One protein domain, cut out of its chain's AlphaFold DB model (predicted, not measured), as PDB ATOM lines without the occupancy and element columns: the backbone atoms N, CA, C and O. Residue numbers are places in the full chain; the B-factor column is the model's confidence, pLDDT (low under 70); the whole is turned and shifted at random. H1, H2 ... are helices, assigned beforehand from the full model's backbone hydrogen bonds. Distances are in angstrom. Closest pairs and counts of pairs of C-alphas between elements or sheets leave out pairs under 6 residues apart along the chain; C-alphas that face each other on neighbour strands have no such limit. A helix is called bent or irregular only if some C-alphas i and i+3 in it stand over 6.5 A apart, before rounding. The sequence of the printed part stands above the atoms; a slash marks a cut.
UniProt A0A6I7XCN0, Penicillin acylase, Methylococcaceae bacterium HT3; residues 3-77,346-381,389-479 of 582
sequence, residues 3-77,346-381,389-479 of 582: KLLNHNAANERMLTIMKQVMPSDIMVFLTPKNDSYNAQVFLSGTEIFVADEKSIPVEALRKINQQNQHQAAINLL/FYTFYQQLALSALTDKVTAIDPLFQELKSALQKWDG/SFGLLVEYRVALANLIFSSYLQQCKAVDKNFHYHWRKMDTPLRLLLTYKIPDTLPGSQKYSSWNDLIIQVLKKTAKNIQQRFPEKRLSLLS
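This is residues 3 to 77, 346 to 381 and 389 to 479 of the 582 residues of the protein "Penicillin acylase" of Methylococcaceae bacterium HT3 (UniProt A0A6I7XCN0). One long helix, H7, runs through the middle and kinks near residue 408; H1 and H3 pack on its far end with H2 next to them, while H4 and H9 pack crosswise on its near end, with H6 on H4 and the little H5 at the outside. H8 sits between the two groups, and residues 41 to 46 of a long loop stick out. The printed part has 202 residues, with nine named helices in the order H1 to H9 and no named strand: all helix. It is compact, with a radius of gyration of the C-alphas of 18.0 A and spans of 47 by 46 by 37 A.

H1, residues 8 to 21, begins at C-alpha 8 (243.469, 256.938, 168.350) and is 19.8 A long. H2 holds residues 24 to 30 and H3 residues 58 to 67. H4, residues 346 to 357, measures 18.6 A and is only just irregular: C-alphas 346 and 349 are 6.6 A apart. H5 is residues 360 to 363, and H6, residues 367 to 378, is 17.3 A long. H7, residues 390 to 415, measures 36.7 A; it is irregular, C-alphas 408 and 411 being 7.7 A apart, with a kink of 66 degrees near residue 408. H8 is residues 427 to 436. H9, residues 451 to 469, is 27.2 A long and ends at C-alpha 469 (268.875, 250.375, 190.960).

H7 is the hub, touching five helices. With residues 411 to 415 alone it touches H1, C-alphas 412 and 17 being closest at 6.0 A, at a steep tilt of 56 degrees, the same way. With residues 407 to 408 alone it touches H3, closest at C-alphas 408 and 64, 6.2 A. H2 and H3 only just touch, with 3 pairs of C-alphas within 8 A, closest Ile 26 and Ala 60 at 6.9 A. H7 and H8 only just touch, with 3 such pairs, closest Ala 401 and Leu 430 at 6.5 A. H9 touches H7, closest at C-alphas 462 and 396, 5.9 A, at a steep tilt of 67 degrees, opposite ways. H4 touches H7 at 90 degrees, about perpendicular, closest at C-alphas 350 and 393, 6.6 A. H4 also touches H6, closest at C-alphas 355 and 373, 6.1 A. H5 and H6 touch only at the corner, closest at C-alphas 363 and 369, 4.9 A. Every O i to N i+4 pair is within hydrogen-bond range in H1, H2, H3, H8 and H9; the counts are 7 of 8 in H4 and H6 and 19 of 22 in H7, and H5 is too short for such a pair.

The C-alphas farthest apart, Ser 44 and Ile 365, are 52.8 A apart. Residues 78 to 345 and 382 to 388 are not printed, with C-alpha gaps of 19.1 A and 10.4 A. The links H2 to H3, H7 to H8 and H8 to H9 are long. Residues 3 to 8 and 69 to 72 have pLDDT under 70.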
ATOM      1  N   LYS A   3     241.909 264.508 176.142       31.27
ATOM      2  CA  LYS A   3     243.204 264.038 175.602       31.27
ATOM      3  C   LYS A   3     243.693 262.736 176.265       31.27
ATOM      4  O   LYS A   3     244.427 261.982 175.643       31.27
ATOM      5  N   LEU A   4     243.278 262.465 177.510       37.72
ATOM      6  CA  LEU A   4     243.615 261.232 178.242       37.72
ATOM      7  C   LEU A   4     242.742 260.044 177.807       37.72
ATOM      8  O   LEU A   4     243.139 258.899 177.986       37.72
ATOM      9  N   LEU A   5     241.578 260.316 177.209       43.41
ATOM     10  CA  LEU A   5     240.591 259.310 176.811       43.41
ATOM     11  C   LEU A   5     240.701 258.900 175.337       43.41
ATOM     12  O   LEU A   5     239.972 258.016 174.904       43.41
ATOM     13  N   ASN A   6     241.595 259.513 174.552       54.78
ATOM     14  CA  ASN A   6     241.712 259.202 173.131       54.78
ATOM     15  C   ASN A   6     243.174 258.986 172.707       54.78
ATOM     16  O   ASN A   6     243.951 259.928 172.578       54.78
ATOM     17  N   HIS A   7     243.532 257.721 172.473       58.88
ATOM     18  CA  HIS A   7     244.842 257.312 171.947       58.88
ATOM     19  C   HIS A   7     244.804 257.058 170.425       58.88
ATOM     20  O   HIS A   7     245.805 256.625 169.853       58.88
ATOM     21  N   ASN A   8     243.675 257.318 169.751       67.38
ATOM     22  CA  ASN A   8     243.469 256.938 168.350       67.38
ATOM     23  C   ASN A   8     244.437 257.641 167.409       67.38
ATOM     24  O   ASN A   8     245.012 256.980 166.559       67.38
ATOM     25  N   ALA A   9     244.733 258.924 167.631       80.94
ATOM     26  CA  ALA A   9     245.696 259.638 166.792       80.94
ATOM     27  C   ALA A   9     247.096 258.996 166.837       80.94
ATOM     28  O   ALA A   9     247.804 258.975 165.836       80.94
ATOM     29  N   ALA A  10     247.517 258.464 167.991       84.94
ATOM     30  CA  ALA A  10     248.787 257.751 168.097       84.94
ATOM     31  C   ALA A  10     248.721 256.375 167.414       84.94
ATOM     32  O   ALA A  10     249.707 255.964 166.801       84.94
ATOM     33  N   ASN A  11     247.578 255.679 167.506       87.81
ATOM     34  CA  ASN A  11     247.360 254.384 166.851       87.81
ATOM     35  C   ASN A  11     247.400 254.542 165.334       87.81
ATOM     36  O   ASN A  11     248.164 253.860 164.666       87.81
ATOM     37  N   GLU A  12     246.624 255.485 164.809       91.19
ATOM     38  CA  GLU A  12     246.504 255.739 163.380       91.19
ATOM     39  C   GLU A  12     247.843 256.182 162.782       91.19
ATOM     40  O   GLU A  12     248.243 255.680 161.736       91.19
ATOM     41  N   ARG A  13     248.613 257.035 163.478       92.38
ATOM     42  CA  ARG A  13     249.996 257.369 163.081       92.38
ATOM     43  C   ARG A  13     250.887 256.138 163.000       92.38
ATOM     44  O   ARG A  13     251.560 255.949 161.992       92.38
ATOM     45  N   MET A  14     250.898 255.323 164.057       93.56
ATOM     46  CA  MET A  14     251.710 254.109 164.123       93.56
ATOM     47  C   MET A  14     251.358 253.167 162.966       93.56
ATOM     48  O   MET A  14     252.250 252.753 162.231       93.56
ATOM     49  N   LEU A  15     250.068 252.884 162.767       94.69
ATOM     50  CA  LEU A  15     249.584 252.003 161.705       94.69
ATOM     51  C   LEU A  15     249.835 252.578 160.308       94.69
ATOM     52  O   LEU A  15     250.166 251.821 159.403       94.69
ATOM     53  N   THR A  16     249.743 253.898 160.126       95.12
ATOM     54  CA  THR A  16     250.077 254.556 158.852       95.12
ATOM     55  C   THR A  16     251.549 254.350 158.502       95.12
ATOM     56  O   THR A  16     251.862 253.964 157.379       95.12
ATOM     57  N   ILE A  17     252.450 254.560 159.468       95.50
ATOM     58  CA  ILE A  17     253.891 254.352 159.269       95.50
ATOM     59  C   ILE A  17     254.168 252.871 158.981       95.50
ATOM     60  O   ILE A  17     254.848 252.555 158.008       95.50
ATOM     61  N   MET A  18     253.597 251.955 159.772       95.69
ATOM     62  CA  MET A  18     253.765 250.511 159.564       95.69
ATOM     63  C   MET A  18     253.265 250.069 158.185       95.69
ATOM     64  O   MET A  18     253.970 249.329 157.508       95.69
ATOM     65  N   LYS A  19     252.104 250.562 157.735       95.00
ATOM     66  CA  LYS A  19     251.534 250.246 156.417       95.00
ATOM     67  C   LYS A  19     252.408 250.730 155.261       95.00
ATOM     68  O   LYS A  19     252.423 250.093 154.214       95.00
ATOM     69  N   GLN A  20     253.103 251.857 155.422       93.00
ATOM     70  CA  GLN A  20     253.999 252.376 154.387       93.00
ATOM     71  C   GLN A  20     255.306 251.583 154.296       93.00
ATOM     72  O   GLN A  20     255.864 251.453 153.209       93.00
ATOM     73  N   VAL A  21     255.827 251.122 155.433       91.56
ATOM     74  CA  VAL A  21     257.207 250.633 155.526       91.56
ATOM     75  C   VAL A  21     257.294 249.111 155.526       91.56
ATOM     76  O   VAL A  21     258.284 248.560 155.056       91.56
ATOM     77  N   MET A  22     256.280 248.419 156.046       90.88
ATOM     78  CA  MET A  22     256.369 246.987 156.307       90.88
ATOM     79  C   MET A  22     255.471 246.151 155.388       90.88
ATOM     80  O   MET A  22     254.381 246.594 155.017       90.88
ATOM     81  N   PRO A  23     255.868 244.896 155.105       92.88
ATOM     82  CA  PRO A  23     254.974 243.881 154.561       92.88
ATOM     83  C   PRO A  23     253.672 243.747 155.369       92.88
ATOM     84  O   PRO A  23     253.661 243.859 156.601       92.88
ATOM     85  N   SER A  24     252.561 243.504 154.668       92.94
ATOM     86  CA  SER A  24     251.222 243.455 155.268       92.94
ATOM     87  C   SER A  24     251.054 242.312 156.270       92.94
ATOM     88  O   SER A  24     250.386 242.488 157.286       92.94
ATOM     89  N   ASP A  25     251.688 241.168 156.027       94.06
ATOM     90  CA  ASP A  25     251.698 240.008 156.920       94.06
ATOM     91  C   ASP A  25     252.399 240.307 158.257       94.06
ATOM     92  O   ASP A  25     251.863 239.976 159.314       94.06
ATOM     93  N   ILE A  26     253.529 241.025 158.245       94.75
ATOM     94  CA  ILE A  26     254.200 241.495 159.469       94.75
ATOM     95  C   ILE A  26     253.334 242.515 160.203       94.75
ATOM     96  O   ILE A  26     253.212 242.441 161.426       94.75
ATOM     97  N   MET A  27     252.722 243.463 159.486       94.56
ATOM     98  CA  MET A  27     251.823 244.435 160.108       94.56
ATOM     99  C   MET A  27     250.674 243.722 160.828       94.56
ATOM    100  O   MET A  27     250.475 243.963 162.015       94.56
ATOM    101  N   VAL A  28     249.985 242.792 160.158       93.88
ATOM    102  CA  VAL A  28     248.890 241.999 160.743       93.88
ATOM    103  C   VAL A  28     249.368 241.193 161.951       93.88
ATOM    104  O   VAL A  28     248.707 241.212 162.992       93.88
ATOM    105  N   PHE A  29     250.526 240.537 161.846       96.00
ATOM    106  CA  PHE A  29     251.114 239.760 162.936       96.00
ATOM    107  C   PHE A  29     251.432 240.620 164.165       96.00
ATOM    108  O   PHE A  29     251.102 240.246 165.289       96.00
ATOM    109  N   LEU A  30     252.028 241.800 163.964       95.19
ATOM    110  CA  LEU A  30     252.370 242.727 165.043       95.19
ATOM    111  C   LEU A  30     251.163 243.526 165.556       95.19
ATOM    112  O   LEU A  30     251.274 244.162 166.600       95.19
ATOM    113  N   THR A  31     250.010 243.508 164.885       94.31
ATOM    114  CA  THR A  31     248.797 244.214 165.336       94.31
ATOM    115  C   THR A  31     247.583 243.285 165.392       94.31
ATOM    116  O   THR A  31     246.579 243.519 164.711       94.31
ATOM    117  N   PRO A  32     247.628 242.218 166.213       92.56
ATOM    118  CA  PRO A  32     246.537 241.257 166.314       92.56
ATOM    119  C   PRO A  32     245.267 241.933 166.839       92.56
ATOM    120  O   PRO A  32     245.289 242.688 167.820       92.56
ATOM    121  N   LYS A  33     244.129 241.625 166.215       87.75
ATOM    122  CA  LYS A  33     242.823 242.166 166.622       87.75
ATOM    123  C   LYS A  33     242.352 241.602 167.965       87.75
ATOM    124  O   LYS A  33     241.693 242.315 168.726       87.75
ATOM    125  N   ASN A  34     242.729 240.363 168.280       88.06
ATOM    126  CA  ASN A  34     242.247 239.598 169.427       88.06
ATOM    127  C   ASN A  34     243.412 238.968 170.223       88.06
ATOM    128  O   ASN A  34     244.570 239.013 169.804       88.06
ATOM    129  N   ASP A  35     243.102 238.435 171.401       90.69
ATOM    130  CA  ASP A  35     244.021 237.660 172.237       90.69
ATOM    131  C   ASP A  35     243.282 236.470 172.867       90.69
ATOM    132  O   ASP A  35     242.050 236.405 172.844       90.69
ATOM    133  N   SER A  36     244.034 235.514 173.419       88.31
ATOM    134  CA  SER A  36     243.476 234.262 173.950       88.31
ATOM    135  C   SER A  36     242.517 234.455 175.129       88.31
ATOM    136  O   SER A  36     241.697 233.576 175.389       88.31
ATOM    137  N   TYR A  37     242.591 235.584 175.839       91.31
ATOM    138  CA  TYR A  37     241.689 235.893 176.945       91.31
ATOM    139  C   TYR A  37     240.400 236.532 176.434       91.31
ATOM    140  O   TYR A  37     239.309 236.132 176.832       91.31
ATOM    141  N   ASN A  38     240.513 237.507 175.527       88.12
ATOM    142  CA  ASN A  38     239.369 238.269 175.035       88.12
ATOM    143  C   ASN A  38     238.352 237.392 174.279       88.12
ATOM    144  O   ASN A  38     237.150 237.615 174.409       88.12
ATOM    145  N   ALA A  39     238.810 236.361 173.562       79.62
ATOM    146  CA  ALA A  39     237.936 235.418 172.857       79.62
ATOM    147  C   ALA A  39     236.931 234.676 173.771       79.62
ATOM    148  O   ALA A  39     235.949 234.128 173.280       79.62
ATOM    149  N   GLN A  40     237.142 234.680 175.093       83.19
ATOM    150  CA  GLN A  40     236.323 233.951 176.073       83.19
ATOM    151  C   GLN A  40     235.286 234.830 176.796       83.19
ATOM    152  O   GLN A  40     234.531 234.331 177.632       83.19
ATOM    153  N   VAL A  41     235.277 236.142 176.536       85.38
ATOM    154  CA  VAL A  41     234.563 237.127 177.369       85.38
ATOM    155  C   VAL A  41     233.813 238.199 176.579       85.38
ATOM    156  O   VAL A  41     233.663 239.334 177.035       85.38
ATOM    157  N   PHE A  42     233.325 237.854 175.390       81.75
ATOM    158  CA  PHE A  42     232.385 238.720 174.684       81.75
ATOM    159  C   PHE A  42     231.060 238.825 175.450       81.75
ATOM    160  O   PHE A  42     230.561 237.839 175.986       81.75
ATOM    161  N   LEU A  43     230.489 240.032 175.479       77.62
ATOM    162  CA  LEU A  43     229.129 240.275 175.967       77.62
ATOM    163  C   LEU A  43     228.080 239.833 174.944       77.62
ATOM    164  O   LEU A  43     226.969 239.485 175.323       77.62
ATOM    165  N   SER A  44     228.429 239.859 173.656       75.69
ATOM    166  CA  SER A  44     227.569 239.409 172.563       75.69
ATOM    167  C   SER A  44     228.392 238.783 171.437       75.69
ATOM    168  O   SER A  44     229.398 239.352 170.994       75.69
ATOM    169  N   GLY A  45     227.901 237.648 170.932       76.62
ATOM    170  CA  GLY A  45     228.530 236.853 169.877       76.62
ATOM    171  C   GLY A  45     229.732 236.030 170.352       76.62
ATOM    172  O   GLY A  45     230.167 236.117 171.498       76.62
ATOM    173  N   THR A  46     230.287 235.231 169.444       75.94
ATOM    174  CA  THR A  46     231.484 234.409 169.677       75.94
ATOM    175  C   THR A  46     232.453 234.552 168.512       75.94
ATOM    176  O   THR A  46     232.035 234.630 167.359       75.94
ATOM    177  N   GLU A  47     233.753 234.544 168.794       79.06
ATOM    178  CA  GLU A  47     234.804 234.580 167.774       79.06
ATOM    179  C   GLU A  47     235.889 233.577 168.164       79.06
ATOM    180  O   GLU A  47     236.418 233.637 169.275       79.06
ATOM    181  N   ILE A  48     236.219 232.655 167.260       75.94
ATOM    182  CA  ILE A  48     237.337 231.735 167.465       75.94
ATOM    183  C   ILE A  48     238.612 232.483 167.095       75.94
ATOM    184  O   ILE A  48     238.779 232.925 165.960       75.94
ATOM    185  N   PHE A  49     239.522 232.607 168.056       81.12
ATOM    186  CA  PHE A  49     240.846 233.158 167.824       81.12
ATOM    187  C   PHE A  49     241.880 232.036 167.876       81.12
ATOM    188  O   PHE A  49     242.151 231.487 168.944       81.12
ATOM    189  N   VAL A  50     242.456 231.710 166.718       80.12
ATOM    190  CA  VAL A  50     243.589 230.788 166.604       80.12
ATOM    191  C   VAL A  50     244.820 231.605 166.250       80.12
ATOM    192  O   VAL A  50     244.823 232.332 165.260       80.12
ATOM    193  N   ALA A  51     245.848 231.492 167.080       86.19
ATOM    194  CA  ALA A  51     247.156 232.052 166.813       86.19
ATOM    195  C   ALA A  51     248.187 230.978 167.161       86.19
ATOM    196  O   ALA A  51     248.289 230.558 168.314       86.19
ATOM    197  N   ASP A  52     248.880 230.495 166.140       92.00
ATOM    198  CA  ASP A  52     249.758 229.327 166.173       92.00
ATOM    199  C   ASP A  52     251.039 229.583 165.360       92.00
ATOM    200  O   ASP A  52     251.323 230.712 164.952       92.00
ATOM    201  N   GLU A  53     251.828 228.537 165.117       94.31
ATOM    202  CA  GLU A  53     253.078 228.626 164.357       94.31
ATOM    203  C   GLU A  53     252.868 229.212 162.956       94.31
ATOM    204  O   GLU A  53     253.647 230.052 162.510       94.31
ATOM    205  N   LYS A  54     251.775 228.823 162.284       93.56
ATOM    206  CA  LYS A  54     251.440 229.261 160.919       93.56
ATOM    207  C   LYS A  54     251.084 230.741 160.854       93.56
ATOM    208  O   LYS A  54     251.103 231.332 159.780       93.56
ATOM    209  N   SER A  55     250.764 231.338 161.998       94.31
ATOM    210  CA  SER A  55     250.488 232.767 162.114       94.31
ATOM    211  C   SER A  55     251.766 233.618 162.059       94.31
ATOM    212  O   SER A  55     251.669 234.832 161.898       94.31
ATOM    213  N   ILE A  56     252.958 233.019 162.207       97.38
ATOM    214  CA  ILE A  56     254.242 233.730 162.183       97.38
ATOM    215  C   ILE A  56     254.697 233.944 160.725       97.38
ATOM    216  O   ILE A  56     254.927 232.965 160.011       97.38
ATOM    217  N   PRO A  57     254.921 235.193 160.269       97.00
ATOM    218  CA  PRO A  57     255.403 235.476 158.916       97.00
ATOM    219  C   PRO A  57     256.923 235.252 158.815       97.00
ATOM    220  O   PRO A  57     257.710 236.196 158.733       97.00
ATOM    221  N   VAL A  58     257.347 233.983 158.864       97.00
ATOM    222  CA  VAL A  58     258.761 233.571 158.994       97.00
ATOM    223  C   VAL A  58     259.653 234.205 157.929       97.00
ATOM    224  O   VAL A  58     260.671 234.807 158.265       97.00
ATOM    225  N   GLU A  59     259.266 234.109 156.657       95.81
ATOM    226  CA  GLU A  59     260.077 234.608 155.541       95.81
ATOM    227  C   GLU A  59     260.243 236.132 155.586       95.81
ATOM    228  O   GLU A  59     261.331 236.662 155.350       95.81
ATOM    229  N   ALA A  60     259.177 236.851 155.934       95.19
ATOM    230  CA  ALA A  60     259.208 238.302 156.018       95.19
ATOM    231  C   ALA A  60     260.062 238.771 157.215       95.19
ATOM    232  O   ALA A  60     260.887 239.676 157.069       95.19
ATOM    233  N   LEU A  61     259.948 238.111 158.375       94.94
ATOM    234  CA  LEU A  61     260.783 238.399 159.550       94.94
ATOM    235  C   LEU A  61     262.263 238.078 159.302       94.94
ATOM    236  O   LEU A  61     263.125 238.871 159.684       94.94
ATOM    237  N   ARG A  62     262.566 236.965 158.618       93.12
ATOM    238  CA  ARG A  62     263.931 236.592 158.217       93.12
ATOM    239  C   ARG A  62     264.579 237.705 157.389       93.12
ATOM    240  O   ARG A  62     265.701 238.115 157.688       93.12
ATOM    241  N   LYS A  63     263.862 238.239 156.393       92.44
ATOM    242  CA  LYS A  63     264.343 239.346 155.547       92.44
ATOM    243  C   LYS A  63     264.628 240.612 156.349       92.44
ATOM    244  O   LYS A  63     265.687 241.209 156.171       92.44
ATOM    245  N   ILE A  64     263.733 241.004 157.261       90.50
ATOM    246  CA  ILE A  64     263.963 242.182 158.114       90.50
ATOM    247  C   ILE A  64     265.181 241.977 159.022       90.50
ATOM    248  O   ILE A  64     266.020 242.870 159.138       90.50
ATOM    249  N   ASN A  65     265.327 240.796 159.626       88.31
ATOM    250  CA  ASN A  65     266.492 240.480 160.451       88.31
ATOM    251  C   ASN A  65     267.800 240.586 159.660       88.31
ATOM    252  O   ASN A  65     268.760 241.154 160.174       88.31
ATOM    253  N   GLN A  66     267.836 240.093 158.416       85.75
ATOM    254  CA  GLN A  66     268.998 240.219 157.528       85.75
ATOM    255  C   GLN A  66     269.331 241.684 157.210       85.75
ATOM    256  O   GLN A  66     270.496 242.073 157.247       85.75
ATOM    257  N   GLN A  67     268.320 242.518 156.964       85.56
ATOM    258  CA  GLN A  67     268.508 243.951 156.703       85.56
ATOM    259  C   GLN A  67     269.025 244.718 157.930       85.56
ATOM    260  O   GLN A  67     269.777 245.683 157.790       85.56
ATOM    261  N   ASN A  68     268.658 244.279 159.137       82.06
ATOM    262  CA  ASN A  68     268.972 244.968 160.389       82.06
ATOM    263  C   ASN A  68     270.195 244.388 161.132       82.06
ATOM    264  O   ASN A  68     270.452 244.772 162.274       82.06
ATOM    265  N   GLN A  69     270.988 243.508 160.502       69.62
ATOM    266  CA  GLN A  69     272.110 242.781 161.132       69.62
ATOM    267  C   GLN A  69     273.143 243.668 161.853       69.62
ATOM    268  O   GLN A  69     273.771 243.223 162.813       69.62
ATOM    269  N   HIS A  70     273.310 244.927 161.445       69.19
ATOM    270  CA  HIS A  70     274.311 245.838 162.020       69.19
ATOM    271  C   HIS A  70     273.721 246.980 162.855       69.19
ATOM    272  O   HIS A  70     274.453 247.867 163.294       69.19
ATOM    273  N   GLN A  71     272.409 246.982 163.094       69.25
ATOM    274  CA  GLN A  71     271.750 248.075 163.799       69.25
ATOM    275  C   GLN A  71     271.596 247.773 165.292       69.25
ATOM    276  O   GLN A  71     271.155 246.698 165.703       69.25
ATOM    277  N   ALA A  72     271.945 248.750 166.129       67.25
ATOM    278  CA  ALA A  72     271.725 248.658 167.565       67.25
ATOM    279  C   ALA A  72     270.222 248.659 167.887       67.25
ATOM    280  O   ALA A  72     269.436 249.374 167.265       67.25
ATOM    281  N   ALA A  73     269.817 247.887 168.897       70.00
ATOM    282  CA  ALA A  73     268.445 247.922 169.392       70.00
ATOM    283  C   ALA A  73     268.121 249.315 169.961       70.00
ATOM    284  O   ALA A  73     268.849 249.831 170.813       70.00
ATOM    285  N   ILE A  74     267.016 249.905 169.506       77.88
ATOM    286  CA  ILE A  74     266.503 251.201 169.966       77.88
ATOM    287  C   ILE A  74     265.254 250.927 170.799       77.88
ATOM    288  O   ILE A  74     264.452 250.072 170.433       77.88
ATOM    289  N   ASN A  75     265.056 251.649 171.904       81.31
ATOM    290  CA  ASN A  75     263.802 251.537 172.644       81.31
ATOM    291  C   ASN A  75     262.651 252.145 171.825       81.31
ATOM    292  O   ASN A  75     262.597 253.362 171.643       81.31
ATOM    293  N   LEU A  76     261.767 251.290 171.304       83.44
ATOM    294  CA  LEU A  76     260.626 251.690 170.469       83.44
ATOM    295  C   LEU A  76     259.278 251.468 171.155       83.44
ATOM    296  O   LEU A  76     258.259 251.940 170.646       83.44
ATOM    297  N   LEU A  77     259.257 250.783 172.301       81.31
ATOM    298  CA  LEU A  77     258.042 250.604 173.084       81.31
ATOM    299  C   LEU A  77     257.777 251.849 173.927       81.31
ATOM    300  O   LEU A  77     258.669 252.375 174.589       81.31
ATOM    301  N   PHE A 346     248.728 236.010 183.880       95.44
ATOM    302  CA  PHE A 346     249.323 236.592 182.686       95.44
ATOM    303  C   PHE A 346     250.853 236.448 182.674       95.44
ATOM    304  O   PHE A 346     251.424 236.157 181.621       95.44
ATOM    305  N   TYR A 347     251.514 236.618 183.826       97.06
ATOM    306  CA  TYR A 347     252.975 236.544 183.931       97.06
ATOM    307  C   TYR A 347     253.522 235.118 184.072       97.06
ATOM    308  O   TYR A 347     254.726 234.916 183.900       97.06
ATOM    309  N   THR A 348     252.658 234.117 184.272       97.19
ATOM    310  CA  THR A 348     253.049 232.699 184.334       97.19
ATOM    311  C   THR A 348     253.774 232.250 183.067       97.19
ATOM    312  O   THR A 348     254.750 231.514 183.162       97.19
ATOM    313  N   PHE A 349     253.389 232.758 181.888       97.75
ATOM    314  CA  PHE A 349     254.118 232.484 180.643       97.75
ATOM    315  C   PHE A 349     255.595 232.899 180.738       97.75
ATOM    316  O   PHE A 349     256.483 232.119 180.409       97.75
ATOM    317  N   TYR A 350     255.877 234.115 181.216       98.06
ATOM    318  CA  TYR A 350     257.245 234.640 181.300       98.06
ATOM    319  C   TYR A 350     258.055 233.972 182.411       98.06
ATOM    320  O   TYR A 350     259.255 233.755 182.241       98.06
ATOM    321  N   GLN A 351     257.398 233.600 183.511       98.00
ATOM    322  CA  GLN A 351     257.991 232.781 184.564       98.00
ATOM    323  C   GLN A 351     258.418 231.418 184.013       98.00
ATOM    324  O   GLN A 351     259.581 231.047 184.144       98.00
ATOM    325  N   GLN A 352     257.515 230.697 183.344       98.31
ATOM    326  CA  GLN A 352     257.806 229.387 182.757       98.31
ATOM    327  C   GLN A 352     258.867 229.478 181.659       98.31
ATOM    328  O   GLN A 352     259.778 228.653 181.618       98.31
ATOM    329  N   LEU A 353     258.814 230.514 180.819       98.56
ATOM    330  CA  LEU A 353     259.831 230.785 179.807       98.56
ATOM    331  C   LEU A 353     261.221 230.928 180.441       98.56
ATOM    332  O   LEU A 353     262.158 230.261 180.002       98.56
ATOM    333  N   ALA A 354     261.353 231.752 181.484       98.00
ATOM    334  CA  ALA A 354     262.611 231.935 182.204       98.00
ATOM    335  C   ALA A 354     263.077 230.635 182.878       98.00
ATOM    336  O   ALA A 354     264.216 230.219 182.678       98.00
ATOM    337  N   LEU A 355     262.195 229.953 183.617       97.69
ATOM    338  CA  LEU A 355     262.520 228.704 184.312       97.69
ATOM    339  C   LEU A 355     262.950 227.592 183.345       97.69
ATOM    340  O   LEU A 355     263.908 226.880 183.635       97.69
ATOM    341  N   SER A 356     262.300 227.480 182.182       97.25
ATOM    342  CA  SER A 356     262.656 226.495 181.149       97.25
ATOM    343  C   SER A 356     264.043 226.738 180.546       97.25
ATOM    344  O   SER A 356     264.716 225.794 180.137       97.25
ATOM    345  N   ALA A 357     264.495 227.995 180.508       96.44
ATOM    346  CA  ALA A 357     265.809 228.356 179.995       96.44
ATOM    347  C   ALA A 357     266.919 228.202 181.052       96.44
ATOM    348  O   ALA A 357     268.071 227.939 180.706       96.44
ATOM    349  N   LEU A 358     266.580 228.297 182.343       96.56
ATOM    350  CA  LEU A 358     267.487 228.085 183.478       96.56
ATOM    351  C   LEU A 358     267.683 226.585 183.784       96.56
ATOM    352  O   LEU A 358     267.389 226.090 184.879       96.56
ATOM    353  N   THR A 359     268.187 225.849 182.791       96.06
ATOM    354  CA  THR A 359     268.582 224.438 182.946       96.06
ATOM    355  C   THR A 359     269.731 224.290 183.942       96.06
ATOM    356  O   THR A 359     270.462 225.247 184.191       96.06
ATOM    357  N   ASP A 360     269.947 223.083 184.466       94.56
ATOM    358  CA  ASP A 360     271.009 222.839 185.453       94.56
ATOM    359  C   ASP A 360     272.407 223.155 184.896       94.56
ATOM    360  O   ASP A 360     273.271 223.680 185.600       94.56
ATOM    361  N   LYS A 361     272.602 222.949 183.586       94.81
ATOM    362  CA  LYS A 361     273.813 223.372 182.872       94.81
ATOM    363  C   LYS A 361     273.989 224.890 182.899       94.81
ATOM    364  O   LYS A 361     275.104 225.361 183.074       94.81
ATOM    365  N   VAL A 362     272.915 225.656 182.707       94.44
ATOM    366  CA  VAL A 362     272.961 227.127 182.714       94.44
ATOM    367  C   VAL A 362     273.196 227.651 184.125       94.44
ATOM    368  O   VAL A 362     274.037 228.527 184.316       94.44
ATOM    369  N   THR A 363     272.507 227.102 185.126       95.06
ATOM    370  CA  THR A 363     272.666 227.536 186.521       95.06
ATOM    371  C   THR A 363     274.039 227.208 187.099       95.06
ATOM    372  O   THR A 363     274.502 227.929 187.976       95.06
ATOM    373  N   ALA A 364     274.725 226.183 186.583       94.75
ATOM    374  CA  ALA A 364     276.102 225.869 186.960       94.75
ATOM    375  C   ALA A 364     277.142 226.886 186.441       94.75
ATOM    376  O   ALA A 364     278.247 226.945 186.973       94.75
ATOM    377  N   ILE A 365     276.813 227.684 185.415       92.88
ATOM    378  CA  ILE A 365     277.752 228.639 184.790       92.88
ATOM    379  C   ILE A 365     277.883 229.934 185.602       92.88
ATOM    380  O   ILE A 365     278.947 230.550 185.611       92.88
ATOM    381  N   ASP A 366     276.807 230.385 186.248       92.06
ATOM    382  CA  ASP A 366     276.771 231.665 186.961       92.06
ATOM    383  C   ASP A 366     275.849 231.554 188.188       92.06
ATOM    384  O   ASP A 366     274.656 231.279 188.016       92.06
ATOM    385  N   PRO A 367     276.346 231.804 189.417       91.94
ATOM    386  CA  PRO A 367     275.536 231.761 190.635       91.94
ATOM    387  C   PRO A 367     274.281 232.641 190.578       91.94
ATOM    388  O   PRO A 367     273.264 232.298 191.187       91.94
ATOM    389  N   LEU A 368     274.311 233.735 189.804       93.50
ATOM    390  CA  LEU A 368     273.141 234.583 189.581       93.50
ATOM    391  C   LEU A 368     271.973 233.780 188.994       93.50
ATOM    392  O   LEU A 368     270.831 233.971 189.394       93.50
ATOM    393  N   PHE A 369     272.225 232.854 188.068       95.62
ATOM    394  CA  PHE A 369     271.163 232.055 187.457       95.62
ATOM    395  C   PHE A 369     270.491 231.111 188.451       95.62
ATOM    396  O   PHE A 369     269.274 230.927 188.383       95.62
ATOM    397  N   GLN A 370     271.251 230.558 189.397       94.56
ATOM    398  CA  GLN A 370     270.691 229.734 190.466       94.56
ATOM    399  C   GLN A 370     269.829 230.566 191.428       94.56
ATOM    400  O   GLN A 370     268.746 230.122 191.825       94.56
ATOM    401  N   GLU A 371     270.265 231.785 191.765       93.56
ATOM    402  CA  GLU A 371     269.462 232.728 192.553       93.56
ATOM    403  C   GLU A 371     268.151 233.067 191.830       93.56
ATOM    404  O   GLU A 371     267.073 232.939 192.414       93.56
ATOM    405  N   LEU A 372     268.227 233.427 190.545       94.94
ATOM    406  CA  LEU A 372     267.062 233.774 189.731       94.94
ATOM    407  C   LEU A 372     266.079 232.606 189.605       94.94
ATOM    408  O   LEU A 372     264.880 232.814 189.775       94.94
ATOM    409  N   LYS A 373     266.558 231.378 189.363       95.75
ATOM    410  CA  LYS A 373     265.710 230.173 189.306       95.75
ATOM    411  C   LYS A 373     264.951 229.981 190.619       95.75
ATOM    412  O   LYS A 373     263.730 229.845 190.606       95.75
ATOM    413  N   SER A 374     265.667 230.056 191.741       92.50
ATOM    414  CA  SER A 374     265.099 229.885 193.083       92.50
ATOM    415  C   SER A 374     264.071 230.967 193.419       92.50
ATOM    416  O   SER A 374     263.047 230.687 194.034       92.50
ATOM    417  N   ALA A 375     264.332 232.215 193.026       91.56
ATOM    418  CA  ALA A 375     263.443 233.337 193.297       91.56
ATOM    419  C   ALA A 375     262.180 233.284 192.412       91.56
ATOM    420  O   ALA A 375     261.067 233.437 192.912       91.56
ATOM    421  N   LEU A 376     262.333 232.948 191.126       95.50
ATOM    422  CA  LEU A 376     261.218 232.775 190.192       95.50
ATOM    423  C   LEU A 376     260.289 231.621 190.583       95.50
ATOM    424  O   LEU A 376     259.086 231.739 190.379       95.50
ATOM    425  N   GLN A 377     260.803 230.534 191.167       94.50
ATOM    426  CA  GLN A 377     259.983 229.421 191.671       94.50
ATOM    427  C   GLN A 377     259.102 229.803 192.870       94.50
ATOM    428  O   GLN A 377     258.093 229.148 193.109       94.50
ATOM    429  N   LYS A 378     259.471 230.851 193.620       91.12
ATOM    430  CA  LYS A 378     258.722 231.316 194.798       91.12
ATOM    431  C   LYS A 378     257.553 232.232 194.459       91.12
ATOM    432  O   LYS A 378     256.717 232.463 195.326       91.12
ATOM    433  N   TRP A 379     257.508 232.792 193.249       95.44
ATOM    434  CA  TRP A 379     256.409 233.674 192.878       95.44
ATOM    435  C   TRP A 379     255.091 232.889 192.833       95.44
ATOM    436  O   TRP A 379     254.968 231.888 192.127       95.44
ATOM    437  N   ASP A 380     254.114 233.368 193.594       94.00
ATOM    438  CA  ASP A 380     252.847 232.707 193.923       94.00
ATOM    439  C   ASP A 380     251.699 233.039 192.952       94.00
ATOM    440  O   ASP A 380     250.564 232.597 193.135       94.00
ATOM    441  N   GLY A 381     251.985 233.825 191.911       96.38
ATOM    442  CA  GLY A 381     250.992 234.273 190.937       96.38
ATOM    443  C   GLY A 381     250.292 235.585 191.300       96.38
ATOM    444  O   GLY A 381     249.399 236.001 190.557       96.38
ATOM    445  N   SER A 389     260.404 238.587 193.216       88.94
ATOM    446  CA  SER A 389     260.600 238.290 191.780       88.94
ATOM    447  C   SER A 389     259.505 238.761 190.823       88.94
ATOM    448  O   SER A 389     259.732 238.752 189.612       88.94
ATOM    449  N   PHE A 390     258.355 239.236 191.306       96.19
ATOM    450  CA  PHE A 390     257.317 239.753 190.416       96.19
ATOM    451  C   PHE A 390     257.812 240.966 189.612       96.19
ATOM    452  O   PHE A 390     257.655 241.001 188.393       96.19
ATOM    453  N   GLY A 391     258.518 241.905 190.255       95.19
ATOM    454  CA  GLY A 391     259.129 243.051 189.568       95.19
ATOM    455  C   GLY A 391     260.122 242.642 188.470       95.19
ATOM    456  O   GLY A 391     260.121 243.226 187.385       95.19
ATOM    457  N   LEU A 392     260.890 241.568 188.693       95.94
ATOM    458  CA  LEU A 392     261.754 240.976 187.668       95.94
ATOM    459  C   LEU A 392     260.941 240.470 186.472       95.94
ATOM    460  O   LEU A 392     261.329 240.743 185.342       95.94
ATOM    461  N   LEU A 393     259.819 239.773 186.684       96.88
ATOM    462  CA  LEU A 393     258.953 239.292 185.597       96.88
ATOM    463  C   LEU A 393     258.341 240.439 184.784       96.88
ATOM    464  O   LEU A 393     258.288 240.358 183.553       96.88
ATOM    465  N   VAL A 394     257.906 241.505 185.463       95.62
ATOM    466  CA  VAL A 394     257.349 242.706 184.826       95.62
ATOM    467  C   VAL A 394     258.372 243.331 183.885       95.62
ATOM    468  O   VAL A 394     258.082 243.531 182.702       95.62
ATOM    469  N   GLU A 395     259.581 243.592 184.378       95.56
ATOM    470  CA  GLU A 395     260.632 244.208 183.569       95.56
ATOM    471  C   GLU A 395     261.205 243.259 182.515       95.56
ATOM    472  O   GLU A 395     261.486 243.686 181.397       95.56
ATOM    473  N   TYR A 396     261.318 241.964 182.821       97.31
ATOM    474  CA  TYR A 396     261.824 240.950 181.898       97.31
ATOM    475  C   TYR A 396     260.935 240.828 180.661       97.31
ATOM    476  O   TYR A 396     261.430 240.829 179.533       97.31
ATOM    477  N   ARG A 397     259.610 240.818 180.854       96.12
ATOM    478  CA  ARG A 397     258.639 240.881 179.757       96.12
ATOM    479  C   ARG A 397     258.872 242.108 178.872       96.12
ATOM    480  O   ARG A 397     258.895 241.979 177.650       96.12
ATOM    481  N   VAL A 398     259.007 243.294 179.474       93.69
ATOM    482  CA  VAL A 398     259.209 244.550 178.731       93.69
ATOM    483  C   VAL A 398     260.538 244.519 177.975       93.69
ATOM    484  O   VAL A 398     260.584 244.906 176.809       93.69
ATOM    485  N   ALA A 399     261.598 244.004 178.596       95.00
ATOM    486  CA  ALA A 399     262.911 243.871 177.979       95.00
ATOM    487  C   ALA A 399     262.893 242.915 176.775       95.00
ATOM    488  O   ALA A 399     263.461 243.250 175.734       95.00
ATOM    489  N   LEU A 400     262.203 241.770 176.882       96.31
ATOM    490  CA  LEU A 400     261.989 240.841 175.768       96.31
ATOM    491  C   LEU A 400     261.223 241.510 174.624       96.31
ATOM    492  O   LEU A 400     261.692 241.502 173.488       96.31
ATOM    493  N   ALA A 401     260.072 242.114 174.933       94.88
ATOM    494  CA  ALA A 401     259.231 242.787 173.948       94.88
ATOM    495  C   ALA A 401     260.009 243.882 173.210       94.88
ATOM    496  O   ALA A 401     259.976 243.957 171.985       94.88
ATOM    497  N   ASN A 402     260.745 244.712 173.956       92.00
ATOM    498  CA  ASN A 402     261.497 245.818 173.386       92.00
ATOM    499  C   ASN A 402     262.638 245.318 172.498       92.00
ATOM    500  O   ASN A 402     262.795 245.802 171.382       92.00
ATOM    501  N   LEU A 403     263.411 244.326 172.956       92.19
ATOM    502  CA  LEU A 403     264.483 243.751 172.148       92.19
ATOM    503  C   LEU A 403     263.929 243.167 170.842       92.19
ATOM    504  O   LEU A 403     264.412 243.521 169.774       92.19
ATOM    505  N   ILE A 404     262.905 242.316 170.930       93.75
ATOM    506  CA  ILE A 404     262.379 241.572 169.782       93.75
ATOM    507  C   ILE A 404     261.684 242.506 168.790       93.75
ATOM    508  O   ILE A 404     262.015 242.510 167.608       93.75
ATOM    509  N   PHE A 405     260.751 243.344 169.251       93.19
ATOM    510  CA  PHE A 405     260.004 244.213 168.343       93.19
ATOM    511  C   PHE A 405     260.838 245.364 167.797       93.19
ATOM    512  O   PHE A 405     260.615 245.762 166.655       93.19
ATOM    513  N   SER A 406     261.822 245.878 168.546       89.12
ATOM    514  CA  SER A 406     262.700 246.913 167.994       89.12
ATOM    515  C   SER A 406     263.459 246.419 166.766       89.12
ATOM    516  O   SER A 406     263.542 247.157 165.788       89.12
ATOM    517  N   SER A 407     263.907 245.160 166.754       88.62
ATOM    518  CA  SER A 407     264.566 244.555 165.592       88.62
ATOM    519  C   SER A 407     263.674 244.469 164.356       88.62
ATOM    520  O   SER A 407     264.199 244.504 163.248       88.62
ATOM    521  N   TYR A 408     262.348 244.413 164.512       91.12
ATOM    522  CA  TYR A 408     261.422 244.390 163.376       91.12
ATOM    523  C   TYR A 408     260.922 245.781 162.962       91.12
ATOM    524  O   TYR A 408     260.525 245.981 161.819       91.12
ATOM    525  N   LEU A 409     260.946 246.753 163.877       92.12
ATOM    526  CA  LEU A 409     260.299 248.061 163.712       92.12
ATOM    527  C   LEU A 409     261.276 249.225 163.474       92.12
ATOM    528  O   LEU A 409     260.848 250.374 163.357       92.12
ATOM    529  N   GLN A 410     262.583 248.966 163.396       88.44
ATOM    530  CA  GLN A 410     263.609 249.996 163.170       88.44
ATOM    531  C   GLN A 410     263.352 250.843 161.916       88.44
ATOM    532  O   GLN A 410     263.506 252.063 161.963       88.44
ATOM    533  N   GLN A 411     262.887 250.234 160.823       89.50
ATOM    534  CA  GLN A 411     262.594 250.962 159.583       89.50
ATOM    535  C   GLN A 411     261.478 252.001 159.776       89.50
ATOM    536  O   GLN A 411     261.568 253.109 159.249       89.50
ATOM    537  N   CYS A 412     260.476 251.707 160.611       92.69
ATOM    538  CA  CYS A 412     259.436 252.673 160.969       92.69
ATOM    539  C   CYS A 412     260.032 253.904 161.671       92.69
ATOM    540  O   CYS A 412     259.635 255.032 161.383       92.69
ATOM    541  N   LYS A 413     261.025 253.704 162.550       89.88
ATOM    542  CA  LYS A 413     261.753 254.794 163.224       89.88
ATOM    543  C   LYS A 413     262.652 255.587 162.274       89.88
ATOM    544  O   LYS A 413     262.825 256.788 162.469       89.88
ATOM    545  N   ALA A 414     263.219 254.928 161.264       89.44
ATOM    546  CA  ALA A 414     264.043 255.576 160.246       89.44
ATOM    547  C   ALA A 414     263.217 256.531 159.370       89.44
ATOM    548  O   ALA A 414     263.674 257.632 159.069       89.44
ATOM    549  N   VAL A 415     261.988 256.139 159.012       91.19
ATOM    550  CA  VAL A 415     261.074 256.972 158.213       91.19
ATOM    551  C   VAL A 415     260.386 258.052 159.061       91.19
ATOM    552  O   VAL A 415     260.174 259.163 158.577       91.19
ATOM    553  N   ASP A 416     260.083 257.779 160.334       90.62
ATOM    554  CA  ASP A 416     259.550 258.778 161.266       90.62
ATOM    555  C   ASP A 416     260.251 258.707 162.633       90.62
ATOM    556  O   ASP A 416     260.049 257.789 163.433       90.62
ATOM    557  N   LYS A 417     261.044 259.739 162.951       88.06
ATOM    558  CA  LYS A 417     261.785 259.837 164.221       88.06
ATOM    559  C   LYS A 417     260.873 259.838 165.452       88.06
ATOM    560  O   LYS A 417     261.338 259.511 166.543       88.06
ATOM    561  N   ASN A 418     259.588 260.164 165.309       86.38
ATOM    562  CA  ASN A 418     258.589 260.129 166.378       86.38
ATOM    563  C   ASN A 418     257.792 258.816 166.404       86.38
ATOM    564  O   ASN A 418     256.789 258.737 167.113       86.38
ATOM    565  N   PHE A 419     258.201 257.788 165.655       90.69
ATOM    566  CA  PHE A 419     257.571 256.475 165.722       90.69
ATOM    567  C   PHE A 419     257.799 255.823 167.092       90.69
ATOM    568  O   PHE A 419     258.926 255.778 167.601       90.69
ATOM    569  N   HIS A 420     256.709 255.305 167.656       89.56
ATOM    570  CA  HIS A 420     256.669 254.439 168.829       89.56
ATOM    571  C   HIS A 420     255.628 253.352 168.575       89.56
ATOM    572  O   HIS A 420     254.575 253.625 167.995       89.56
ATOM    573  N   TYR A 421     255.903 252.141 169.047       91.81
ATOM    574  CA  TYR A 421     254.969 251.029 168.982       91.81
ATOM    575  C   TYR A 421     254.219 250.879 170.305       91.81
ATOM    576  O   TYR A 421     254.816 250.848 171.385       91.81
ATOM    577  N   HIS A 422     252.890 250.821 170.223       86.88
ATOM    578  CA  HIS A 422     252.007 250.800 171.393       86.88
ATOM    579  C   HIS A 422     250.728 249.974 171.170       86.88
ATOM    580  O   HIS A 422     249.648 250.280 171.683       86.88
ATOM    581  N   TRP A 423     250.846 248.868 170.431       91.62
ATOM    582  CA  TRP A 423     249.740 247.922 170.296       91.62
ATOM    583  C   TRP A 423     249.483 247.172 171.609       91.62
ATOM    584  O   TRP A 423     250.369 246.516 172.153       91.62
ATOM    585  N   ARG A 424     248.253 247.228 172.132       88.81
ATOM    586  CA  ARG A 424     247.931 246.746 173.491       88.81
ATOM    587  C   ARG A 424     247.878 245.225 173.619       88.81
ATOM    588  O   ARG A 424     247.899 244.703 174.731       88.81
ATOM    589  N   LYS A 425     247.815 244.518 172.489       91.44
ATOM    590  CA  LYS A 425     247.821 243.048 172.406       91.44
ATOM    591  C   LYS A 425     249.151 242.492 171.894       91.44
ATOM    592  O   LYS A 425     249.189 241.396 171.345       91.44
ATOM    593  N   MET A 426     250.243 243.241 172.060       92.62
ATOM    594  CA  MET A 426     251.576 242.838 171.597       92.62
ATOM    595  C   MET A 426     252.066 241.507 172.193       92.62
ATOM    596  O   MET A 426     252.918 240.842 171.615       92.62
ATOM    597  N   ASP A 427     251.510 241.079 173.328       94.19
ATOM    598  CA  ASP A 427     251.833 239.785 173.929       94.19
ATOM    599  C   ASP A 427     251.445 238.596 173.062       94.19
ATOM    600  O   ASP A 427     252.086 237.559 173.174       94.19
ATOM    601  N   THR A 428     250.440 238.723 172.194       94.75
ATOM    602  CA  THR A 428     250.062 237.635 171.288       94.75
ATOM    603  C   THR A 428     251.233 237.281 170.351       94.75
ATOM    604  O   THR A 428     251.745 236.168 170.477       94.75
ATOM    605  N   PRO A 429     251.747 238.179 169.481       96.44
ATOM    606  CA  PRO A 429     252.899 237.860 168.635       96.44
ATOM    607  C   PRO A 429     254.171 237.591 169.441       96.44
ATOM    608  O   PRO A 429     254.944 236.708 169.077       96.44
ATOM    609  N   LEU A 430     254.381 238.291 170.565       96.88
ATOM    610  CA  LEU A 430     255.547 238.063 171.420       96.88
ATOM    611  C   LEU A 430     255.590 236.624 171.947       96.88
ATOM    612  O   LEU A 430     256.631 235.973 171.892       96.88
ATOM    613  N   ARG A 431     254.461 236.118 172.453       97.00
ATOM    614  CA  ARG A 431     254.361 234.752 172.977       97.00
ATOM    615  C   ARG A 431     254.504 233.718 171.870       97.00
ATOM    616  O   ARG A 431     255.133 232.703 172.116       97.00
ATOM    617  N   LEU A 432     254.000 233.972 170.660       97.69
ATOM    618  CA  LEU A 432     254.208 233.062 169.525       97.69
ATOM    619  C   LEU A 432     255.694 232.913 169.188       97.69
ATOM    620  O   LEU A 432     256.196 231.793 169.140       97.69
ATOM    621  N   LEU A 433     256.419 234.027 169.051       98.12
ATOM    622  CA  LEU A 433     257.863 234.002 168.786       98.12
ATOM    623  C   LEU A 433     258.634 233.269 169.894       98.12
ATOM    624  O   LEU A 433     259.510 232.457 169.610       98.12
ATOM    625  N   LEU A 434     258.273 233.510 171.158       98.12
ATOM    626  CA  LEU A 434     258.929 232.903 172.322       98.12
ATOM    627  C   LEU A 434     258.526 231.443 172.577       98.12
ATOM    628  O   LEU A 434     259.274 230.733 173.249       98.12
ATOM    629  N   THR A 435     257.383 230.994 172.058       97.75
ATOM    630  CA  THR A 435     256.932 229.597 172.122       97.75
ATOM    631  C   THR A 435     257.588 228.772 171.023       97.75
ATOM    632  O   THR A 435     258.244 227.778 171.324       97.75
ATOM    633  N   TYR A 436     257.444 229.194 169.764       97.88
ATOM    634  CA  TYR A 436     257.889 228.406 168.611       97.88
ATOM    635  C   TYR A 436     259.380 228.553 168.324       97.88
ATOM    636  O   TYR A 436     259.991 227.619 167.811       97.88
ATOM    637  N   LYS A 437     259.989 229.692 168.687       97.25
ATOM    638  CA  LYS A 437     261.446 229.904 168.635       97.25
ATOM    639  C   LYS A 437     262.061 229.512 167.282       97.25
ATOM    640  O   LYS A 437     263.148 228.934 167.232       97.25
ATOM    641  N   ILE A 438     261.374 229.835 166.185       97.19
ATOM    642  CA  ILE A 438     261.810 229.496 164.825       97.19
ATOM    643  C   ILE A 438     263.168 230.175 164.574       97.19
ATOM    644  O   ILE A 438     263.230 231.410 164.672       97.19
ATOM    645  N   PRO A 439     264.253 229.431 164.266       95.19
ATOM    646  CA  PRO A 439     265.607 229.988 164.176       95.19
ATOM    647  C   PRO A 439     265.722 231.197 163.242       95.19
ATOM    648  O   PRO A 439     266.341 232.194 163.594       95.19
ATOM    649  N   ASP A 440     265.030 231.156 162.104       93.56
ATOM    650  CA  ASP A 440     265.025 232.223 161.093       93.56
ATOM    651  C   ASP A 440     264.416 233.548 161.560       93.56
ATOM    652  O   ASP A 440     264.671 234.606 160.981       93.56
ATOM    653  N   THR A 441     263.606 233.505 162.615       94.88
ATOM    654  CA  THR A 441     262.961 234.692 163.181       94.88
ATOM    655  C   THR A 441     263.780 235.324 164.307       94.88
ATOM    656  O   THR A 441     263.434 236.423 164.741       94.88
ATOM    657  N   LEU A 442     264.876 234.690 164.752       95.00
ATOM    658  CA  LEU A 442     265.725 235.162 165.851       95.00
ATOM    659  C   LEU A 442     266.306 236.556 165.551       95.00
ATOM    660  O   LEU A 442     267.123 236.692 164.635       95.00
ATOM    661  N   PRO A 443     265.941 237.597 166.322       91.38
ATOM    662  CA  PRO A 443     266.529 238.914 166.137       91.38
ATOM    663  C   PRO A 443     267.973 238.943 166.644       91.38
ATOM    664  O   PRO A 443     268.289 238.411 167.709       91.38
ATOM    665  N   GLY A 444     268.847 239.624 165.904       84.94
ATOM    666  CA  GLY A 444     270.238 239.819 166.307       84.94
ATOM    667  C   GLY A 444     271.050 238.522 166.373       84.94
ATOM    668  O   GLY A 444     271.798 238.333 167.331       84.94
ATOM    669  N   SER A 445     270.908 237.635 165.384       81.94
ATOM    670  CA  SER A 445     271.607 236.340 165.302       81.94
ATOM    671  C   SER A 445     273.142 236.438 165.321       81.94
ATOM    672  O   SER A 445     273.823 235.480 165.666       81.94
ATOM    673  N   GLN A 446     273.704 237.614 165.038       81.44
ATOM    674  CA  GLN A 446     275.124 237.928 165.231       81.44
ATOM    675  C   GLN A 446     275.538 238.032 166.710       81.44
ATOM    676  O   GLN A 446     276.712 237.898 167.042       81.44
ATOM    677  N   LYS A 447     274.584 238.327 167.601       88.31
ATOM    678  CA  LYS A 447     274.801 238.498 169.043       88.31
ATOM    679  C   LYS A 447     274.283 237.313 169.853       88.31
ATOM    680  O   LYS A 447     274.842 237.023 170.907       88.31
ATOM    681  N   TYR A 448     273.208 236.684 169.393       92.44
ATOM    682  CA  TYR A 448     272.575 235.564 170.076       92.44
ATOM    683  C   TYR A 448     272.662 234.321 169.204       92.44
ATOM    684  O   TYR A 448     272.194 234.311 168.070       92.44
ATOM    685  N   SER A 449     273.223 233.258 169.766       93.25
ATOM    686  CA  SER A 449     273.400 231.973 169.076       93.25
ATOM    687  C   SER A 449     272.089 231.202 168.891       93.25
ATOM    688  O   SER A 449     271.978 230.344 168.019       93.25
ATOM    689  N   SER A 450     271.090 231.477 169.733       95.94
ATOM    690  CA  SER A 450     269.774 230.838 169.712       95.94
ATOM    691  C   SER A 450     268.737 231.683 170.455       95.94
ATOM    692  O   SER A 450     269.079 232.596 171.211       95.94
ATOM    693  N   TRP A 451     267.458 231.326 170.323       97.19
ATOM    694  CA  TRP A 451     266.389 231.915 171.136       97.19
ATOM    695  C   TRP A 451     266.610 231.724 172.640       97.19
ATOM    696  O   TRP A 451     266.358 232.648 173.409       97.19
ATOM    697  N   ASN A 452     267.109 230.563 173.077       96.56
ATOM    698  CA  ASN A 452     267.386 230.323 174.496       96.56
ATOM    699  C   ASN A 452     268.535 231.203 175.011       96.56
ATOM    700  O   ASN A 452     268.440 231.724 176.119       96.56
ATOM    701  N   ASP A 453     269.575 231.422 174.202       96.06
ATOM    702  CA  ASP A 453     270.655 232.362 174.528       96.06
ATOM    703  C   ASP A 453     270.110 233.794 174.668       96.06
ATOM    704  O   ASP A 453     270.313 234.430 175.700       96.06
ATOM    705  N   LEU A 454     269.296 234.267 173.715       96.69
ATOM    706  CA  LEU A 454     268.619 235.568 173.817       96.69
ATOM    707  C   LEU A 454     267.807 235.699 175.115       96.69
ATOM    708  O   LEU A 454     267.964 236.677 175.845       96.69
ATOM    709  N   ILE A 455     266.966 234.710 175.420       97.94
ATOM    710  CA  ILE A 455     266.112 234.659 176.618       97.94
ATOM    711  C   ILE A 455     266.958 234.778 177.899       97.94
ATOM    712  O   ILE A 455     266.686 235.631 178.747       97.94
ATOM    713  N   ILE A 456     268.028 233.984 178.019       97.38
ATOM    714  CA  ILE A 456     268.919 233.975 179.192       97.38
ATOM    715  C   ILE A 456     269.681 235.299 179.322       97.38
ATOM    716  O   ILE A 456     269.778 235.858 180.417       97.38
ATOM    717  N   GLN A 457     270.198 235.835 178.217       96.06
ATOM    718  CA  GLN A 457     270.953 237.089 178.213       96.06
ATOM    719  C   GLN A 457     270.067 238.287 178.574       96.06
ATOM    720  O   GLN A 457     270.492 239.167 179.329       96.06
ATOM    721  N   VAL A 458     268.821 238.321 178.088       96.88
ATOM    722  CA  VAL A 458     267.841 239.351 178.464       96.88
ATOM    723  C   VAL A 458     267.476 239.234 179.940       96.88
ATOM    724  O   VAL A 458     267.449 240.254 180.632       96.88
ATOM    725  N   LEU A 459     267.268 238.018 180.454       97.88
ATOM    726  CA  LEU A 459     266.992 237.793 181.875       97.88
ATOM    727  C   LEU A 459     268.156 238.278 182.751       97.88
ATOM    728  O   LEU A 459     267.946 239.070 183.669       97.88
ATOM    729  N   LYS A 460     269.394 237.890 182.413       97.50
ATOM    730  CA  LYS A 460     270.617 238.327 183.107       97.50
ATOM    731  C   LYS A 460     270.771 239.844 183.089       97.50
ATOM    732  O   LYS A 460     271.075 240.444 184.118       97.50
ATOM    733  N   LYS A 461     270.560 240.479 181.933       96.94
ATOM    734  CA  LYS A 461     270.639 241.939 181.802       96.94
ATOM    735  C   LYS A 461     269.572 242.634 182.648       96.94
ATOM    736  O   LYS A 461     269.889 243.598 183.336       96.94
ATOM    737  N   THR A 462     268.339 242.132 182.633       97.12
ATOM    738  CA  THR A 462     267.231 242.678 183.432       97.12
ATOM    739  C   THR A 462     267.545 242.586 184.924       97.12
ATOM    740  O   THR A 462     267.500 243.593 185.624       97.12
ATOM    741  N   ALA A 463     267.971 241.410 185.391       96.75
ATOM    742  CA  ALA A 463     268.394 241.183 186.769       96.75
ATOM    743  C   ALA A 463     269.508 242.150 187.205       96.75
ATOM    744  O   ALA A 463     269.396 242.797 188.243       96.75
ATOM    745  N   LYS A 464     270.550 242.325 186.379       96.38
ATOM    746  CA  LYS A 464     271.636 243.279 186.655       96.38
ATOM    747  C   LYS A 464     271.145 244.728 186.717       96.38
ATOM    748  O   LYS A 464     271.534 245.450 187.628       96.38
ATOM    749  N   ASN A 465     270.275 245.143 185.796       96.50
ATOM    750  CA  ASN A 465     269.705 246.494 185.786       96.50
ATOM    751  C   ASN A 465     268.827 246.770 187.019       96.50
ATOM    752  O   ASN A 465     268.772 247.900 187.505       96.50
ATOM    753  N   ILE A 466     268.109 245.760 187.519       95.69
ATOM    754  CA  ILE A 466     267.361 245.855 188.778       95.69
ATOM    755  C   ILE A 466     268.337 245.952 189.954       95.69
ATOM    756  O   ILE A 466     268.246 246.896 190.730       95.69
ATOM    757  N   GLN A 467     269.321 245.053 190.043       95.06
ATOM    758  CA  GLN A 467     270.301 245.046 191.134       95.06
ATOM    759  C   GLN A 467     271.097 246.359 191.226       95.06
ATOM    760  O   GLN A 467     271.413 246.802 192.324       95.06
ATOM    761  N   GLN A 468     271.386 247.007 190.092       96.62
ATOM    762  CA  GLN A 468     272.027 248.328 190.048       96.62
ATOM    763  C   GLN A 468     271.145 249.450 190.611       96.62
ATOM    764  O   GLN A 468     271.668 250.372 191.226       96.62
ATOM    765  N   ARG A 469     269.822 249.392 190.401       95.75
ATOM    766  CA  ARG A 469     268.875 250.375 190.960       95.75
ATOM    767  C   ARG A 469     268.563 250.127 192.433       95.75
ATOM    768  O   ARG A 469     268.226 251.072 193.135       95.75
ATOM    769  N   PHE A 470     268.691 248.884 192.892       95.19
ATOM    770  CA  PHE A 470     268.415 248.472 194.269       95.19
ATOM    771  C   PHE A 470     269.630 247.752 194.882       95.19
ATOM    772  O   PHE A 470     269.533 246.570 195.214       95.19
ATOM    773  N   PRO A 471     270.790 248.428 195.029       95.25
ATOM    774  CA  PRO A 471     272.031 247.790 195.483       95.25
ATOM    775  C   PRO A 471     271.946 247.252 196.920       95.25
ATOM    776  O   PRO A 471     272.640 246.298 197.256       95.25
ATOM    777  N   GLU A 472     271.057 247.820 197.736       94.31
ATOM    778  CA  GLU A 472     270.871 247.485 199.155       94.31
ATOM    779  C   GLU A 472     270.169 246.137 199.393       94.31
ATOM    780  O   GLU A 472     270.181 245.609 200.505       94.31
ATOM    781  N   LYS A 473     269.522 245.562 198.370       92.00
ATOM    782  CA  LYS A 473     268.776 244.302 198.483       92.00
ATOM    783  C   LYS A 473     269.232 243.310 197.424       92.00
ATOM    784  O   LYS A 473     269.365 243.651 196.253       92.00
ATOM    785  N   ARG A 474     269.417 242.051 197.828       89.50
ATOM    786  CA  ARG A 474     269.591 240.940 196.880       89.50
ATOM    787  C   ARG A 474     268.303 240.739 196.085       89.50
ATOM    788  O   ARG A 474     267.217 240.865 196.650       89.50
ATOM    789  N   LEU A 475     268.411 240.354 194.814       87.31
ATOM    790  CA  LEU A 475     267.247 240.092 193.953       87.31
ATOM    791  C   LEU A 475     266.283 239.062 194.555       87.31
ATOM    792  O   LEU A 475     265.070 239.219 194.450       87.31
ATOM    793  N   SER A 476     266.811 238.046 195.237       86.88
ATOM    794  CA  SER A 476     266.024 237.033 195.956       86.88
ATOM    795  C   SER A 476     265.240 237.547 197.174       86.88
ATOM    796  O   SER A 476     264.429 236.796 197.714       86.88
ATOM    797  N   LEU A 477     265.465 238.792 197.605       90.00
ATOM    798  CA  LEU A 477     264.779 239.460 198.719       90.00
ATOM    799  C   LEU A 477     264.048 240.743 198.289       90.00
ATOM    800  O   LEU A 477     263.343 241.343 199.098       90.00
ATOM    801  N   LEU A 478     264.231 241.183 197.042       93.12
ATOM    802  CA  LEU A 478     263.599 242.385 196.513       93.12
ATOM    803  C   LEU A 478     262.123 242.100 196.211       93.12
ATOM    804  O   LEU A 478     261.792 241.262 195.364       93.12
ATOM    805  N   SER A 479     261.244 242.798 196.922       95.38
ATOM    806  CA  SER A 479     259.795 242.660 196.790       95.38
ATOM    807  C   SER A 479     259.239 243.596 195.715       95.38
ATOM    808  O   SER A 479     259.881 244.570 195.316       95.38
TER     809      SER A 479